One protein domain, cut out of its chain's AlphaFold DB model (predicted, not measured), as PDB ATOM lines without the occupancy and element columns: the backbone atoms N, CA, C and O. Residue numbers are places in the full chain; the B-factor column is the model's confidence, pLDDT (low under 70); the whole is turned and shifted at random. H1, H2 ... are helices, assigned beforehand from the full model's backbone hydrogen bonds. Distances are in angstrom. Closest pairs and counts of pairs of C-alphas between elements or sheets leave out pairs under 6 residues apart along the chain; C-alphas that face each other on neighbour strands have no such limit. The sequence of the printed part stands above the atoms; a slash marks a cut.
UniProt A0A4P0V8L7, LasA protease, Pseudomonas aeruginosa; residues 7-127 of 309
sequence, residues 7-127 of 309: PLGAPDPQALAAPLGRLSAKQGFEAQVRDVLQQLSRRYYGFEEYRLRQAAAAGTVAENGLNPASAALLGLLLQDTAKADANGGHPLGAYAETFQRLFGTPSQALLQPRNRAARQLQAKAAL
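Overview. This is residues 7 to 127 of the 309 residues of the protein "LasA protease" of Pseudomonas aeruginosa (UniProt A0A4P0V8L7). One long helix, H2, runs along the longest axis, and the short helix H3 packs steeply across its middle; beyond H3, on the side away from H2, come H4 and small H5. H1 sits by the first end of H2, H6 lies near H2 without touching it, and loop residues 82 to 89 stick out. The printed part has 121 residues with six named helices, H1 to H6 in chain order, and no named strand: all helix. It is loose, with a radius of gyration of the C-alphas of 16.9 A, and elongated, spanning 54 by 28 by 28 A.

Along the chain. Find C-alpha 13 at (49.294, -8.583, 61.363), where H1 begins, running to residue 17. H2, residues 29 to 58, runs 43.1 A from (43.771, -0.311, 53.294) to (37.780, -2.104, 10.616). Next come H3, residues 68 to 78, 15.0 A, and H4, residues 91 to 103, 17.9 A. H5 is residues 107 to 111; H6, residues 117 to 125, ends at (30.276, 6.953, 21.360).

Arrangement. H1 and H2 are close but not clearly touching, C-alphas 17 and 29 being closest at 7.3 A. Look at residues 39 to 48 of H2, which alone touch H3: the closest C-alphas, of Arg 43 and Ala 72, are 4.7 A apart, at a steep tilt of 58 degrees, opposite ways. H4 touches H3 with residues 91 to 92 alone, closest C-alphas Leu 74 and Leu 92 at 6.3 A, about perpendicular at 77 degrees. H4 touches H5, closest C-alphas Ala 96 and Ser 107 at 4.7 A. H2 and H6 are near each other, with 6 pairs of C-alphas within 10 A; H2 and H4 are apart. In H1 to H6 every O i to N i+4 pair is within hydrogen-bond range.

Size, cuts and confidence. The C-alphas farthest apart, of Pro 13 and Gly 59, lie 54.4 A apart. The printed part has no cut. The links H1 to H2 and H3 to H4 are long. Mean pLDDT of the printed part is 71.8; 42 residues are under 70, among them 79 to 90 and 110 to 126.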
ATOM      1  N   PRO A   7      42.471 -10.451  55.482       56.16
ATOM      2  CA  PRO A   7      41.705 -10.302  56.725       56.16
ATOM      3  C   PRO A   7      40.469 -11.201  56.850       56.16
ATOM      4  O   PRO A   7      40.043 -11.490  57.962       56.16
ATOM      5  N   LEU A   8      39.870 -11.623  55.731       55.81
ATOM      6  CA  LEU A   8      38.641 -12.431  55.735       55.81
ATOM      7  C   LEU A   8      38.918 -13.940  55.644       55.81
ATOM      8  O   LEU A   8      37.999 -14.735  55.820       55.81
ATOM      9  N   GLY A   9      40.157 -14.338  55.331       56.81
ATOM     10  CA  GLY A   9      40.549 -15.742  55.173       56.81
ATOM     11  C   GLY A   9      41.397 -16.282  56.324       56.81
ATOM     12  O   GLY A   9      41.160 -17.398  56.778       56.81
ATOM     13  N   ALA A  10      42.375 -15.499  56.787       61.09
ATOM     14  CA  ALA A  10      43.276 -15.835  57.888       61.09
ATOM     15  C   ALA A  10      43.878 -14.528  58.442       61.09
ATOM     16  O   ALA A  10      44.918 -14.080  57.959       61.09
ATOM     17  N   PRO A  11      43.195 -13.848  59.379       64.81
ATOM     18  CA  PRO A  11      43.642 -12.553  59.873       64.81
ATOM     19  C   PRO A  11      44.931 -12.695  60.689       64.81
ATOM     20  O   PRO A  11      44.955 -13.342  61.733       64.81
ATOM     21  N   ASP A  12      45.987 -12.036  60.228       75.12
ATOM     22  CA  ASP A  12      47.241 -11.842  60.948       75.12
ATOM     23  C   ASP A  12      47.740 -10.389  60.757       75.12
ATOM     24  O   ASP A  12      47.177  -9.634  59.950       75.12
ATOM     25  N   PRO A  13      48.777  -9.945  61.493       72.00
ATOM     26  CA  PRO A  13      49.294  -8.583  61.363       72.00
ATOM     27  C   PRO A  13      49.749  -8.205  59.942       72.00
ATOM     28  O   PRO A  13      49.623  -7.043  59.554       72.00
ATOM     29  N   GLN A  14      50.239  -9.159  59.140       70.81
ATOM     30  CA  GLN A  14      50.636  -8.921  57.747       70.81
ATOM     31  C   GLN A  14      49.411  -8.782  56.833       70.81
ATOM     32  O   GLN A  14      49.359  -7.880  55.996       70.81
ATOM     33  N   ALA A  15      48.392  -9.613  57.031       68.25
ATOM     34  CA  ALA A  15      47.120  -9.561  56.326       68.25
ATOM     35  C   ALA A  15      46.347  -8.264  56.616       68.25
ATOM     36  O   ALA A  15      45.683  -7.733  55.727       68.25
ATOM     37  N   LEU A  16      46.460  -7.718  57.832       72.00
ATOM     38  CA  LEU A  16      45.895  -6.412  58.195       72.00
ATOM     39  C   LEU A  16      46.676  -5.238  57.583       72.00
ATOM     40  O   LEU A  16      46.074  -4.224  57.227       72.00
ATOM     41  N   ALA A  17      47.995  -5.374  57.415       74.50
ATOM     42  CA  ALA A  17      48.825  -4.376  56.737       74.50
ATOM     43  C   ALA A  17      48.620  -4.370  55.208       74.50
ATOM     44  O   ALA A  17      48.811  -3.329  54.567       74.50
ATOM     45  N   ALA A  18      48.208  -5.506  54.632       79.75
ATOM     46  CA  ALA A  18      47.962  -5.673  53.204       79.75
ATOM     47  C   ALA A  18      46.604  -6.348  52.895       79.75
ATOM     48  O   ALA A  18      46.564  -7.466  52.374       79.75
ATOM     49  N   PRO A  19      45.474  -5.677  53.177       80.00
ATOM     50  CA  PRO A  19      44.145  -6.288  53.153       80.00
ATOM     51  C   PRO A  19      43.639  -6.719  51.773       80.00
ATOM     52  O   PRO A  19      42.757  -7.567  51.705       80.00
ATOM     53  N   LEU A  20      44.170  -6.163  50.684       82.25
ATOM     54  CA  LEU A  20      43.910  -6.570  49.295       82.25
ATOM     55  C   LEU A  20      45.007  -7.497  48.746       82.25
ATOM     56  O   LEU A  20      44.988  -7.858  47.566       82.25
ATOM     57  N   GLY A  21      45.960  -7.881  49.600       81.06
ATOM     58  CA  GLY A  21      47.040  -8.807  49.300       81.06
ATOM     59  C   GLY A  21      47.783  -8.431  48.024       81.06
ATOM     60  O   GLY A  21      48.209  -7.297  47.826       81.06
ATOM     61  N   ARG A  22      47.899  -9.410  47.131       80.31
ATOM     62  CA  ARG A  22      48.645  -9.321  45.871       80.31
ATOM     63  C   ARG A  22      48.053  -8.376  44.817       80.31
ATOM     64  O   ARG A  22      48.746  -8.012  43.876       80.31
ATOM     65  N   LEU A  23      46.813  -7.911  44.996       84.44
ATOM     66  CA  LEU A  23      46.180  -6.970  44.065       84.44
ATOM     67  C   LEU A  23      46.835  -5.579  44.076       84.44
ATOM     68  O   LEU A  23      46.630  -4.803  43.144       84.44
ATOM     69  N   SER A  24      47.602  -5.246  45.118       87.81
ATOM     70  CA  SER A  24      48.316  -3.975  45.223       87.81
ATOM     71  C   SER A  24      49.599  -4.121  46.041       87.81
ATOM     72  O   SER A  24      49.578  -4.609  47.166       87.81
ATOM     73  N   ALA A  25      50.699  -3.557  45.538       87.50
ATOM     74  CA  ALA A  25      51.970  -3.472  46.265       87.50
ATOM     75  C   ALA A  25      52.012  -2.347  47.327       87.50
ATOM     76  O   ALA A  25      53.019  -2.180  48.014       87.50
ATOM     77  N   LYS A  26      50.958  -1.526  47.445       89.81
ATOM     78  CA  LYS A  26      50.854  -0.474  48.474       89.81
ATOM     79  C   LYS A  26      50.617  -1.062  49.866       89.81
ATOM     80  O   LYS A  26      50.142  -2.183  49.991       89.81
ATOM     81  N   GLN A  27      50.905  -0.284  50.907       86.00
ATOM     82  CA  GLN A  27      50.646  -0.650  52.304       86.00
ATOM     83  C   GLN A  27      49.438   0.111  52.851       86.00
ATOM     84  O   GLN A  27      49.260   1.291  52.547       86.00
ATOM     85  N   GLY A  28      48.636  -0.555  53.683       85.44
ATOM     86  CA  GLY A  28      47.445   0.022  54.301       85.44
ATOM     87  C   GLY A  28      46.215   0.013  53.390       85.44
ATOM     88  O   GLY A  28      46.303   0.134  52.168       85.44
ATOM     89  N   PHE A  29      45.039  -0.121  54.003       85.81
ATOM     90  CA  PHE A  29      43.771  -0.311  53.294       85.81
ATOM     91  C   PHE A  29      43.482   0.777  52.251       85.81
ATOM     92  O   PHE A  29      43.231   0.460  51.091       85.81
ATOM     93  N   GLU A  30      43.563   2.054  52.632       87.38
ATOM     94  CA  GLU A  30      43.211   3.167  51.743       87.38
ATOM     95  C   GLU A  30      44.112   3.228  50.504       87.38
ATOM     96  O   GLU A  30      43.623   3.343  49.377       87.38
ATOM     97  N   ALA A  31      45.429   3.108  50.692       88.25
ATOM     98  CA  ALA A  31      46.378   3.167  49.588       88.25
ATOM     99  C   ALA A  31      46.210   1.976  48.636       88.25
ATOM    100  O   ALA A  31      46.317   2.151  47.422       88.25
ATOM    101  N   GLN A  32      45.902   0.789  49.169       90.50
ATOM    102  CA  GLN A  32      45.623  -0.385  48.348       90.50
ATOM    103  C   GLN A  32      44.305  -0.265  47.580       90.50
ATOM    104  O   GLN A  32      44.271  -0.562  46.389       90.50
ATOM    105  N   VAL A  33      43.233   0.214  48.219       90.62
ATOM    106  CA  VAL A  33      41.946   0.453  47.544       90.62
ATOM    107  C   VAL A  33      42.134   1.465  46.417       90.62
ATOM    108  O   VAL A  33      41.696   1.222  45.293       90.62
ATOM    109  N   ARG A  34      42.842   2.571  46.682       89.81
ATOM    110  CA  ARG A  34      43.165   3.581  45.668       89.81
ATOM    111  C   ARG A  34      43.940   2.973  44.500       89.81
ATOM    112  O   ARG A  34      43.575   3.215  43.352       89.81
ATOM    113  N   ASP A  35      44.975   2.183  44.771       91.56
ATOM    114  CA  ASP A  35      45.791   1.557  43.728       91.56
ATOM    115  C   ASP A  35      44.983   0.574  42.869       91.56
ATOM    116  O   ASP A  35      44.977   0.696  41.643       91.56
ATOM    117  N   VAL A  36      44.213  -0.326  43.488       92.44
ATOM    118  CA  VAL A  36      43.355  -1.286  42.771       92.44
ATOM    119  C   VAL A  36      42.311  -0.568  41.913       92.44
ATOM    120  O   VAL A  36      42.126  -0.910  40.743       92.44
ATOM    121  N   LEU A  37      41.656   0.469  42.445       91.69
ATOM    122  CA  LEU A  37      40.690   1.267  41.685       91.69
ATOM    123  C   LEU A  37      41.349   1.998  40.510       91.69
ATOM    124  O   LEU A  37      40.778   2.046  39.417       91.69
ATOM    125  N   GLN A  38      42.563   2.521  40.689       90.75
ATOM    126  CA  GLN A  38      43.326   3.127  39.600       90.75
ATOM    127  C   GLN A  38      43.717   2.101  38.531       90.75
ATOM    128  O   GLN A  38      43.614   2.397  37.340       90.75
ATOM    129  N   GLN A  39      44.136   0.896  38.923       92.00
ATOM    130  CA  GLN A  39      44.423  -0.191  37.987       92.00
ATOM    131  C   GLN A  39      43.178  -0.567  37.173       92.00
ATOM    132  O   GLN A  39      43.250  -0.623  35.944       92.00
ATOM    133  N   LEU A  40      42.030  -0.760  37.830       92.56
ATOM    134  CA  LEU A  40      40.758  -1.060  37.164       92.56
ATOM    135  C   LEU A  40      40.344   0.055  36.202       92.56
ATOM    136  O   LEU A  40      40.015  -0.228  35.054       92.56
ATOM    137  N   SER A  41      40.412   1.313  36.643       92.38
ATOM    138  CA  SER A  41      40.075   2.483  35.826       92.38
ATOM    139  C   SER A  41      40.947   2.572  34.570       92.38
ATOM    140  O   SER A  41      40.424   2.635  33.456       92.38
ATOM    141  N   ARG A  42      42.279   2.468  34.714       91.00
ATOM    142  CA  ARG A  42      43.218   2.485  33.577       91.00
ATOM    143  C   ARG A  42      42.910   1.382  32.567       91.00
ATOM    144  O   ARG A  42      42.929   1.629  31.365       91.00
ATOM    145  N   ARG A  43      42.604   0.170  33.041       90.94
ATOM    146  CA  ARG A  43      42.271  -0.962  32.165       90.94
ATOM    147  C   ARG A  43      40.922  -0.800  31.482       90.94
ATOM    148  O   ARG A  43      40.818  -1.111  30.301       90.94
ATOM    149  N   TYR A  44      39.919  -0.313  32.208       91.12
ATOM    150  CA  TYR A  44      38.583  -0.067  31.676       91.12
ATOM    151  C   TYR A  44      38.655   0.897  30.493       91.12
ATOM    152  O   TYR A  44      38.265   0.551  29.378       91.12
ATOM    153  N   TYR A  45      39.230   2.077  30.720       91.31
ATOM    154  CA  TYR A  45      39.284   3.117  29.702       91.31
ATOM    155  C   TYR A  45      40.292   2.816  28.590       91.31
ATOM    156  O   TYR A  45      40.012   3.098  27.428       91.31
ATOM    157  N   GLY A  46      41.424   2.177  28.908       89.06
ATOM    158  CA  GLY A  46      42.373   1.720  27.891       89.06
ATOM    159  C   GLY A  46      41.761   0.678  26.949       89.06
ATOM    160  O   GLY A  46      42.016   0.694  25.746       89.06
ATOM    161  N   PHE A  47      40.895  -0.201  27.465       87.19
ATOM    162  CA  PHE A  47      40.171  -1.157  26.633       87.19
ATOM    163  C   PHE A  47      39.048  -0.500  25.814       87.19
ATOM    164  O   PHE A  47      38.847  -0.880  24.659       87.19
ATOM    165  N   GLU A  48      38.337   0.497  26.362       83.56
ATOM    166  CA  GLU A  48      37.391   1.312  25.577       83.56
ATOM    167  C   GLU A  48      38.096   2.000  24.399       83.56
ATOM    168  O   GLU A  48      37.638   1.883  23.261       83.56
ATOM    169  N   GLU A  49      39.242   2.637  24.643       85.62
ATOM    170  CA  GLU A  49      40.038   3.284  23.598       85.62
ATOM    171  C   GLU A  49      40.513   2.289  22.532       85.62
ATOM    172  O   GLU A  49      40.343   2.525  21.333       85.62
ATOM    173  N   TYR A  50      41.066   1.148  22.954       83.56
ATOM    174  CA  TYR A  50      41.508   0.089  22.045       83.56
ATOM    175  C   TYR A  50      40.378  -0.386  21.124       83.56
ATOM    176  O   TYR A  50      40.577  -0.510  19.912       83.56
ATOM    177  N   ARG A  51      39.175  -0.610  21.671       78.38
ATOM    178  CA  ARG A  51      38.010  -1.021  20.874       78.38
ATOM    179  C   ARG A  51      37.589   0.040  19.868       78.38
ATOM    180  O   ARG A  51      37.243  -0.317  18.746       78.38
ATOM    181  N   LEU A  52      37.625   1.315  20.245       76.44
ATOM    182  CA  LEU A  52      37.287   2.412  19.338       76.44
ATOM    183  C   LEU A  52      38.296   2.536  18.194       76.44
ATOM    184  O   LEU A  52      37.889   2.671  17.043       76.44
ATOM    185  N   ARG A  53      39.597   2.410  18.481       77.75
ATOM    186  CA  ARG A  53      40.645   2.409  17.447       77.75
ATOM    187  C   ARG A  53      40.493   1.235  16.481       77.75
ATOM    188  O   ARG A  53      40.608   1.423  15.274       77.75
ATOM    189  N   GLN A  54      40.185   0.044  16.994       76.12
ATOM    190  CA  GLN A  54      39.904  -1.113  16.143       76.12
ATOM    191  C   GLN A  54      38.652  -0.923  15.288       76.12
ATOM    192  O   GLN A  54      38.683  -1.230  14.102       76.12
ATOM    193  N   ALA A  55      37.573  -0.390  15.863       72.88
ATOM    194  CA  ALA A  55      36.350  -0.125  15.113       72.88
ATOM    195  C   ALA A  55      36.574   0.903  13.995       72.88
ATOM    196  O   ALA A  55      36.074   0.719  12.889       72.88
ATOM    197  N   ALA A  56      37.365   1.949  14.259       71.69
ATOM    198  CA  ALA A  56      37.751   2.928  13.249       71.69
ATOM    199  C   ALA A  56      38.582   2.296  12.118       71.69
ATOM    200  O   ALA A  56      38.355   2.608  10.954       71.69
ATOM    201  N   ALA A  57      39.502   1.382  12.443       74.56
ATOM    202  CA  ALA A  57      40.319   0.680  11.452       74.56
ATOM    203  C   ALA A  57      39.524  -0.350  10.626       74.56
ATOM    204  O   ALA A  57      39.774  -0.511   9.436       74.56
ATOM    205  N   ALA A  58      38.568  -1.046  11.247       72.81
ATOM    206  CA  ALA A  58      37.780  -2.104  10.616       72.81
ATOM    207  C   ALA A  58      36.484  -1.606   9.946       72.81
ATOM    208  O   ALA A  58      35.771  -2.397   9.331       72.81
ATOM    209  N   GLY A  59      36.116  -0.332  10.131       65.25
ATOM    210  CA  GLY A  59      34.842   0.238   9.671       65.25
ATOM    211  C   GLY A  59      33.589  -0.365  10.327       65.25
ATOM    212  O   GLY A  59      32.472  -0.001   9.969       65.25
ATOM    213  N   THR A  60      33.746  -1.289  11.279       59.88
ATOM    214  CA  THR A  60      32.664  -2.010  11.966       59.88
ATOM    215  C   THR A  60      33.035  -2.256  13.430       59.88
ATOM    216  O   THR A  60      34.203  -2.424  13.777       59.88
ATOM    217  N   VAL A  61      32.042  -2.268  14.325       58.22
ATOM    218  CA  VAL A  61      32.251  -2.606  15.743       58.22
ATOM    219  C   VAL A  61      32.009  -4.101  15.914       58.22
ATOM    220  O   VAL A  61      30.880  -4.553  15.750       58.22
ATOM    221  N   ALA A  62      33.040  -4.868  16.276       54.41
ATOM    222  CA  ALA A  62      32.871  -6.287  16.584       54.41
ATOM    223  C   ALA A  62      31.854  -6.478  17.730       54.41
ATOM    224  O   ALA A  62      32.019  -5.921  18.826       54.41
ATOM    225  N   GLU A  63      30.796  -7.251  17.462       51.78
ATOM    226  CA  GLU A  63      29.686  -7.482  18.400       51.78
ATOM    227  C   GLU A  63      30.027  -8.500  19.497       51.78
ATOM    228  O   GLU A  63      29.489  -8.433  20.605       51.78
ATOM    229  N   ASN A  64      30.985  -9.384  19.216       52.94
ATOM    230  CA  ASN A  64      31.417 -10.457  20.101       52.94
ATOM    231  C   ASN A  64      32.718 -10.064  20.809       52.94
ATOM    232  O   ASN A  64      33.755  -9.889  20.172       52.94
ATOM    233  N   GLY A  65      32.678  -9.914  22.135       60.25
ATOM    234  CA  GLY A  65      33.875  -9.635  22.925       60.25
ATOM    235  C   GLY A  65      33.595  -9.236  24.371       60.25
ATOM    236  O   GLY A  65      32.464  -8.927  24.751       60.25
ATOM    237  N   LEU A  66      34.653  -9.226  25.184       70.38
ATOM    238  CA  LEU A  66      34.618  -8.731  26.562       70.38
ATOM    239  C   LEU A  66      34.138  -7.270  26.592       70.38
ATOM    240  O   LEU A  66      34.516  -6.455  25.747       70.38
ATOM    241  N   ASN A  67      33.308  -6.917  27.575       75.81
ATOM    242  CA  ASN A  67      33.024  -5.511  27.864       75.81
ATOM    243  C   ASN A  67      34.194  -4.891  28.665       75.81
ATOM    244  O   ASN A  67      34.987  -5.634  29.252       75.81
ATOM    245  N   PRO A  68      34.311  -3.552  28.729       81.38
ATOM    246  CA  PRO A  68      35.430  -2.900  29.412       81.38
ATOM    247  C   PRO A  68      35.581  -3.254  30.897       81.38
ATOM    248  O   PRO A  68      36.704  -3.378  31.380       81.38
ATOM    249  N   ALA A  69      34.481  -3.485  31.622       83.56
ATOM    250  CA  ALA A  69      34.539  -3.902  33.023       83.56
ATOM    251  C   ALA A  69      35.097  -5.326  33.164       83.56
ATOM    252  O   ALA A  69      35.985  -5.565  33.980       83.56
ATOM    253  N   SER A  70      34.638  -6.258  32.326       79.31
ATOM    254  CA  SER A  70      35.161  -7.626  32.289       79.31
ATOM    255  C   SER A  70      36.632  -7.663  31.869       79.31
ATOM    256  O   SER A  70      37.406  -8.405  32.465       79.31
ATOM    257  N   ALA A  71      37.040  -6.844  30.895       82.25
ATOM    258  CA  ALA A  71      38.438  -6.720  30.484       82.25
ATOM    259  C   ALA A  71      39.321  -6.151  31.609       82.25
ATOM    260  O   ALA A  71      40.421  -6.653  31.846       82.25
ATOM    261  N   ALA A  72      38.826  -5.152  32.345       87.69
ATOM    262  CA  ALA A  72      39.532  -4.574  33.485       87.69
ATOM    263  C   ALA A  72      39.738  -5.581  34.619       87.69
ATOM    264  O   ALA A  72      40.860  -5.735  35.102       87.69
ATOM    265  N   LEU A  73      38.676  -6.301  34.996       86.00
ATOM    266  CA  LEU A  73      38.736  -7.356  36.008       86.00
ATOM    267  C   LEU A  73      39.668  -8.486  35.576       86.00
ATOM    268  O   LEU A  73      40.520  -8.899  36.355       86.00
ATOM    269  N   LEU A  74      39.554  -8.954  34.332       81.88
ATOM    270  CA  LEU A  74      40.420 -10.008  33.813       81.88
ATOM    271  C   LEU A  74      41.891  -9.580  33.853       81.88
ATOM    272  O   LEU A  74      42.727 -10.336  34.332       81.88
ATOM    273  N   GLY A  75      42.208  -8.359  33.412       82.38
ATOM    274  CA  GLY A  75      43.576  -7.843  33.438       82.38
ATOM    275  C   GLY A  75      44.140  -7.666  34.850       82.38
ATOM    276  O   GLY A  75      45.326  -7.913  35.054       82.38
ATOM    277  N   LEU A  76      43.309  -7.272  35.822       86.00
ATOM    278  CA  LEU A  76      43.701  -7.201  37.233       86.00
ATOM    279  C   LEU A  76      43.965  -8.603  37.809       86.00
ATOM    280  O   LEU A  76      44.970  -8.814  38.476       86.00
ATOM    281  N   LEU A  77      43.088  -9.568  37.525       81.31
ATOM    282  CA  LEU A  77      43.177 -10.926  38.070       81.31
ATOM    283  C   LEU A  77      44.273 -11.776  37.400       81.31
ATOM    284  O   LEU A  77      44.846 -12.645  38.054       81.31
ATOM    285  N   LEU A  78      44.569 -11.547  36.113       73.06
ATOM    286  CA  LEU A  78      45.557 -12.312  35.340       73.06
ATOM    287  C   LEU A  78      47.004 -11.863  35.534       73.06
ATOM    288  O   LEU A  78      47.892 -12.697  35.354       73.06
ATOM    289  N   GLN A  79      47.265 -10.604  35.910       62.62
ATOM    290  CA  GLN A  79      48.632 -10.134  36.210       62.62
ATOM    291  C   GLN A  79      49.345 -10.982  37.279       62.62
ATOM    292  O   GLN A  79      50.563 -10.924  37.397       62.62
ATOM    293  N   ASP A  80      48.590 -11.817  37.990       52.34
ATOM    294  CA  ASP A  80      49.031 -12.695  39.063       52.34
ATOM    295  C   ASP A  80      49.016 -14.200  38.707       52.34
ATOM    296  O   ASP A  80      49.135 -15.067  39.575       52.34
ATOM    297  N   THR A  81      48.827 -14.546  37.427       45.38
ATOM    298  CA  THR A  81      48.719 -15.944  36.953       45.38
ATOM    299  C   THR A  81      49.955 -16.459  36.217       45.38
ATOM    300  O   THR A  81      49.880 -17.459  35.511       45.38
ATOM    301  N   ALA A  82      51.145 -15.914  36.504       42.03
ATOM    302  CA  ALA A  82      52.390 -16.658  36.247       42.03
ATOM    303  C   ALA A  82      52.407 -18.045  36.947       42.03
ATOM    304  O   ALA A  82      53.268 -18.874  36.672       42.03
ATOM    305  N   LYS A  83      51.419 -18.323  37.813       43.56
ATOM    306  CA  LYS A  83      50.971 -19.664  38.197       43.56
ATOM    307  C   LYS A  83      49.445 -19.766  38.065       43.56
ATOM    308  O   LYS A  83      48.725 -19.650  39.054       43.56
ATOM    309  N   ALA A  84      48.935 -19.899  36.842       43.69
ATOM    310  CA  ALA A  84      47.557 -20.327  36.633       43.69
ATOM    311  C   ALA A  84      47.417 -21.770  37.133       43.69
ATOM    312  O   ALA A  84      48.229 -22.635  36.810       43.69
ATOM    313  N   ASP A  85      46.402 -21.965  37.963       41.66
ATOM    314  CA  ASP A  85      45.951 -23.220  38.548       41.66
ATOM    315  C   ASP A  85      46.042 -24.396  37.560       41.66
ATOM    316  O   ASP A  85      45.593 -24.295  36.414       41.66
ATOM    317  N   ALA A  86      46.526 -25.546  38.030       41.69
ATOM    318  CA  ALA A  86      46.608 -26.806  37.282       41.69
ATOM    319  C   ALA A  86      45.226 -27.399  36.892       41.69
ATOM    320  O   ALA A  86      45.148 -28.537  36.439       41.69
ATOM    321  N   ASN A  87      44.143 -26.627  37.049       44.53
ATOM    322  CA  ASN A  87      42.744 -27.030  36.889       44.53
ATOM    323  C   ASN A  87      41.981 -26.288  35.768       44.53
ATOM    324  O   ASN A  87      40.772 -26.454  35.651       44.53
ATOM    325  N   GLY A  88      42.638 -25.467  34.940       42.72
ATOM    326  CA  GLY A  88      42.070 -25.011  33.654       42.72
ATOM    327  C   GLY A  88      40.832 -24.088  33.697       42.72
ATOM    328  O   GLY A  88      40.200 -23.882  32.662       42.72
ATOM    329  N   GLY A  89      40.462 -23.517  34.851       53.03
ATOM    330  CA  GLY A  89      39.297 -22.628  34.987       53.03
ATOM    331  C   GLY A  89      39.555 -21.171  34.562       53.03
ATOM    332  O   GLY A  89      40.588 -20.588  34.886       53.03
ATOM    333  N   HIS A  90      38.594 -20.541  33.874       67.94
ATOM    334  CA  HIS A  90      38.677 -19.135  33.447       67.94
ATOM    335  C   HIS A  90      38.562 -18.167  34.657       67.94
ATOM    336  O   HIS A  90      37.569 -18.246  35.386       67.94
ATOM    337  N   PRO A  91      39.477 -17.190  34.865       70.56
ATOM    338  CA  PRO A  91      39.495 -16.322  36.057       70.56
ATOM    339  C   PRO A  91      38.203 -15.538  36.318       70.56
ATOM    340  O   PRO A  91      37.818 -15.340  37.468       70.56
ATOM    341  N   LEU A  92      37.499 -15.114  35.260       72.81
ATOM    342  CA  LEU A  92      36.189 -14.461  35.414       72.81
ATOM    343  C   LEU A  92      35.102 -15.414  35.929       72.81
ATOM    344  O   LEU A  92      34.194 -14.958  36.615       72.81
ATOM    345  N   GLY A  93      35.194 -16.714  35.625       71.81
ATOM    346  CA  GLY A  93      34.272 -17.726  36.145       71.81
ATOM    347  C   GLY A  93      34.441 -17.890  37.652       71.81
ATOM    348  O   GLY A  93      33.490 -17.694  38.402       71.81
ATOM    349  N   ALA A  94      35.685 -18.089  38.101       74.38
ATOM    350  CA  ALA A  94      36.020 -18.160  39.524       74.38
ATOM    351  C   ALA A  94      35.643 -16.875  40.291       74.38
ATOM    352  O   ALA A  94      35.152 -16.929  41.425       74.38
ATOM    353  N   TYR A  95      35.834 -15.704  39.668       76.94
ATOM    354  CA  TYR A  95      35.363 -14.431  40.214       76.94
ATOM    355  C   TYR A  95      33.836 -14.406  40.349       76.94
ATOM    356  O   TYR A  95      33.335 -14.092  41.424       76.94
ATOM    357  N   ALA A  96      33.096 -14.760  39.296       79.00
ATOM    358  CA  ALA A  96      31.636 -14.738  39.297       79.00
ATOM    359  C   ALA A  96      31.037 -15.717  40.319       79.00
ATOM    360  O   ALA A  96      30.086 -15.366  41.011       79.00
ATOM    361  N   GLU A  97      31.618 -16.907  40.474       80.38
ATOM    362  CA  GLU A  97      31.239 -17.874  41.512       80.38
ATOM    363  C   GLU A  97      31.500 -17.331  42.920       80.38
ATOM    364  O   GLU A  97      30.688 -17.493  43.831       80.38
ATOM    365  N   THR A  98      32.631 -16.655  43.122       76.88
ATOM    366  CA  THR A  98      32.950 -16.024  44.408       76.88
ATOM    367  C   THR A  98      32.014 -14.857  44.701       76.88
ATOM    368  O   THR A  98      31.491 -14.761  45.807       76.88
ATOM    369  N   PHE A  99      31.729 -14.016  43.709       79.06
ATOM    370  CA  PHE A  99      30.774 -12.920  43.831       79.06
ATOM    371  C   PHE A  99      29.371 -13.439  44.157       79.06
ATOM    372  O   PHE A  99      28.718 -12.914  45.054       79.06
ATOM    373  N   GLN A 100      28.929 -14.506  43.487       84.06
ATOM    374  CA  GLN A 100      27.657 -15.158  43.783       84.06
ATOM    375  C   GLN A 100      27.600 -15.651  45.230       84.06
ATOM    376  O   GLN A 100      26.607 -15.411  45.913       84.06
ATOM    377  N   ARG A 101      28.663 -16.300  45.722       81.56
ATOM    378  CA  ARG A 101      28.726 -16.777  47.113       81.56
ATOM    379  C   ARG A 101      28.651 -15.643  48.136       81.56
ATOM    380  O   ARG A 101      28.050 -15.834  49.185       81.56
ATOM    381  N   LEU A 102      29.257 -14.492  47.845       80.44
ATOM    382  CA  LEU A 102      29.331 -13.365  48.781       80.44
ATOM    383  C   LEU A 102      28.109 -12.441  48.730       80.44
ATOM    384  O   LEU A 102      27.715 -11.898  49.756       80.44
ATOM    385  N   PHE A 103      27.521 -12.246  47.549       84.06
ATOM    386  CA  PHE A 103      26.513 -11.205  47.314       84.06
ATOM    387  C   PHE A 103      25.188 -11.740  46.756       84.06
ATOM    388  O   PHE A 103      24.267 -10.964  46.520       84.06
ATOM    389  N   GLY A 104      25.076 -13.048  46.507       82.00
ATOM    390  CA  GLY A 104      23.849 -13.690  46.028       82.00
ATOM    391  C   GLY A 104      23.511 -13.447  44.552       82.00
ATOM    392  O   GLY A 104      22.569 -14.051  44.045       82.00
ATOM    393  N   THR A 105      24.265 -12.611  43.828       79.81
ATOM    394  CA  THR A 105      24.039 -12.380  42.392       79.81
ATOM    395  C   THR A 105      24.469 -13.602  41.576       79.81
ATOM    396  O   THR A 105      25.649 -13.952  41.620       79.81
ATOM    397  N   PRO A 106      23.577 -14.234  40.788       82.00
ATOM    398  CA  PRO A 106      23.925 -15.418  40.007       82.00
ATOM    399  C   PRO A 106      25.104 -15.167  39.061       82.00
ATOM    400  O   PRO A 106      25.124 -14.170  38.336       82.00
ATOM    401  N   SER A 107      26.058 -16.097  39.013       76.69
ATOM    402  CA  SER A 107      27.228 -16.026  38.128       76.69
ATOM    403  C   SER A 107      26.830 -15.851  36.660       76.69
ATOM    404  O   SER A 107      27.441 -15.060  35.942       76.69
ATOM    405  N   GLN A 108      25.734 -16.480  36.226       73.25
ATOM    406  CA  GLN A 108      25.190 -16.294  34.882       73.25
ATOM    407  C   GLN A 108      24.728 -14.850  34.642       73.25
ATOM    408  O   GLN A 108      24.897 -14.345  33.541       73.25
ATOM    409  N   ALA A 109      24.192 -14.149  35.645       70.75
ATOM    410  CA  ALA A 109      23.790 -12.748  35.501       70.75
ATOM    411  C   ALA A 109      24.997 -11.802  35.353       70.75
ATOM    412  O   ALA A 109      24.883 -10.771  34.694       70.75
ATOM    413  N   LEU A 110      26.151 -12.165  35.927       69.44
ATOM    414  CA  LEU A 110      27.409 -11.417  35.807       69.44
ATOM    415  C   LEU A 110      28.131 -11.692  34.482       69.44
ATOM    416  O   LEU A 110      28.756 -10.794  33.920       69.44
ATOM    417  N   LEU A 111      28.066 -12.938  34.008       68.56
ATOM    418  CA  LEU A 111      28.786 -13.403  32.823       68.56
ATOM    419  C   LEU A 111      27.966 -13.315  31.537       68.56
ATOM    420  O   LEU A 111      28.548 -13.407  30.460       68.56
ATOM    421  N   GLN A 112      26.642 -13.140  31.607       60.03
ATOM    422  CA  GLN A 112      25.814 -13.035  30.410       60.03
ATOM    423  C   GLN A 112      26.129 -11.753  29.631       60.03
ATOM    424  O   GLN A 112      25.803 -10.650  30.086       60.03
ATOM    425  N   PRO A 113      26.627 -11.864  28.388       55.53
ATOM    426  CA  PRO A 113      26.597 -10.763  27.457       55.53
ATOM    427  C   PRO A 113      25.185 -10.758  26.872       55.53
ATOM    428  O   PRO A 113      24.969 -11.211  25.755       55.53
ATOM    429  N   ARG A 114      24.166 -10.309  27.615       51.00
ATOM    430  CA  ARG A 114      22.860 -10.064  26.985       51.00
ATOM    431  C   ARG A 114      23.069  -8.974  25.948       51.00
ATOM    432  O   ARG A 114      23.021  -7.844  26.391       51.00
ATOM    433  N   ASN A 115      23.351  -9.261  24.671       47.50
ATOM    434  CA  ASN A 115      23.322  -8.382  23.480       47.50
ATOM    435  C   ASN A 115      23.343  -6.849  23.736       47.50
ATOM    436  O   ASN A 115      22.565  -6.087  23.162       47.50
ATOM    437  N   ARG A 116      24.204  -6.383  24.649       51.44
ATOM    438  CA  ARG A 116      24.198  -5.028  25.228       51.44
ATOM    439  C   ARG A 116      25.581  -4.428  25.186       51.44
ATOM    440  O   ARG A 116      25.655  -3.229  25.030       51.44
ATOM    441  N   ALA A 117      26.662  -5.205  25.245       48.75
ATOM    442  CA  ALA A 117      28.013  -4.642  25.229       48.75
ATOM    443  C   ALA A 117      28.330  -3.912  23.908       48.75
ATOM    444  O   ALA A 117      28.928  -2.842  23.939       48.75
ATOM    445  N   ALA A 118      27.885  -4.446  22.764       43.59
ATOM    446  CA  ALA A 118      28.039  -3.812  21.450       43.59
ATOM    447  C   ALA A 118      27.070  -2.632  21.248       43.59
ATOM    448  O   ALA A 118      27.508  -1.533  20.911       43.59
ATOM    449  N   ARG A 119      25.781  -2.814  21.590       46.75
ATOM    450  CA  ARG A 119      24.772  -1.734  21.608       46.75
ATOM    451  C   ARG A 119      25.140  -0.591  22.562       46.75
ATOM    452  O   ARG A 119      24.877   0.556  22.239       46.75
ATOM    453  N   GLN A 120      25.759  -0.870  23.710       49.31
ATOM    454  CA  GLN A 120      26.199   0.133  24.688       49.31
ATOM    455  C   GLN A 120      27.476   0.851  24.255       49.31
ATOM    456  O   GLN A 120      27.588   2.036  24.542       49.31
ATOM    457  N   LEU A 121      28.418   0.189  23.568       45.84
ATOM    458  CA  LEU A 121      29.605   0.870  23.035       45.84
ATOM    459  C   LEU A 121      29.250   1.788  21.856       45.84
ATOM    460  O   LEU A 121      29.693   2.934  21.832       45.84
ATOM    461  N   GLN A 122      28.417   1.316  20.919       42.53
ATOM    462  CA  GLN A 122      27.900   2.146  19.823       42.53
ATOM    463  C   GLN A 122      27.005   3.279  20.339       42.53
ATOM    464  O   GLN A 122      27.130   4.407  19.875       42.53
ATOM    465  N   ALA A 123      26.162   3.018  21.346       48.78
ATOM    466  CA  ALA A 123      25.354   4.065  21.964       48.78
ATOM    467  C   ALA A 123      26.204   5.081  22.739       48.78
ATOM    468  O   ALA A 123      25.904   6.256  22.641       48.78
ATOM    469  N   LYS A 124      27.262   4.678  23.466       49.81
ATOM    470  CA  LYS A 124      28.127   5.589  24.246       49.81
ATOM    471  C   LYS A 124      28.939   6.555  23.382       49.81
ATOM    472  O   LYS A 124      29.084   7.707  23.768       49.81
ATOM    473  N   ALA A 125      29.474   6.102  22.246       46.66
ATOM    474  CA  ALA A 125      30.276   6.953  21.360       46.66
ATOM    475  C   ALA A 125      29.434   8.016  20.622       46.66
ATOM    476  O   ALA A 125      29.976   9.026  20.189       46.66
ATOM    477  N   ALA A 126      28.119   7.796  20.514       55.66
ATOM    478  CA  ALA A 126      27.147   8.738  19.957       55.66
ATOM    479  C   ALA A 126      26.228   9.367  21.025       55.66
ATOM    480  O   ALA A 126      25.331  10.140  20.683       55.66
ATOM    481  N   LEU A 127      26.412   9.033  22.310       74.25
ATOM    482  CA  LEU A 127      25.586   9.570  23.385       74.25
ATOM    483  C   LEU A 127      26.073  10.979  23.683       74.25
ATOM    484  O   LEU A 127      27.117  11.171  24.301       74.25
TER     485      LEU A 127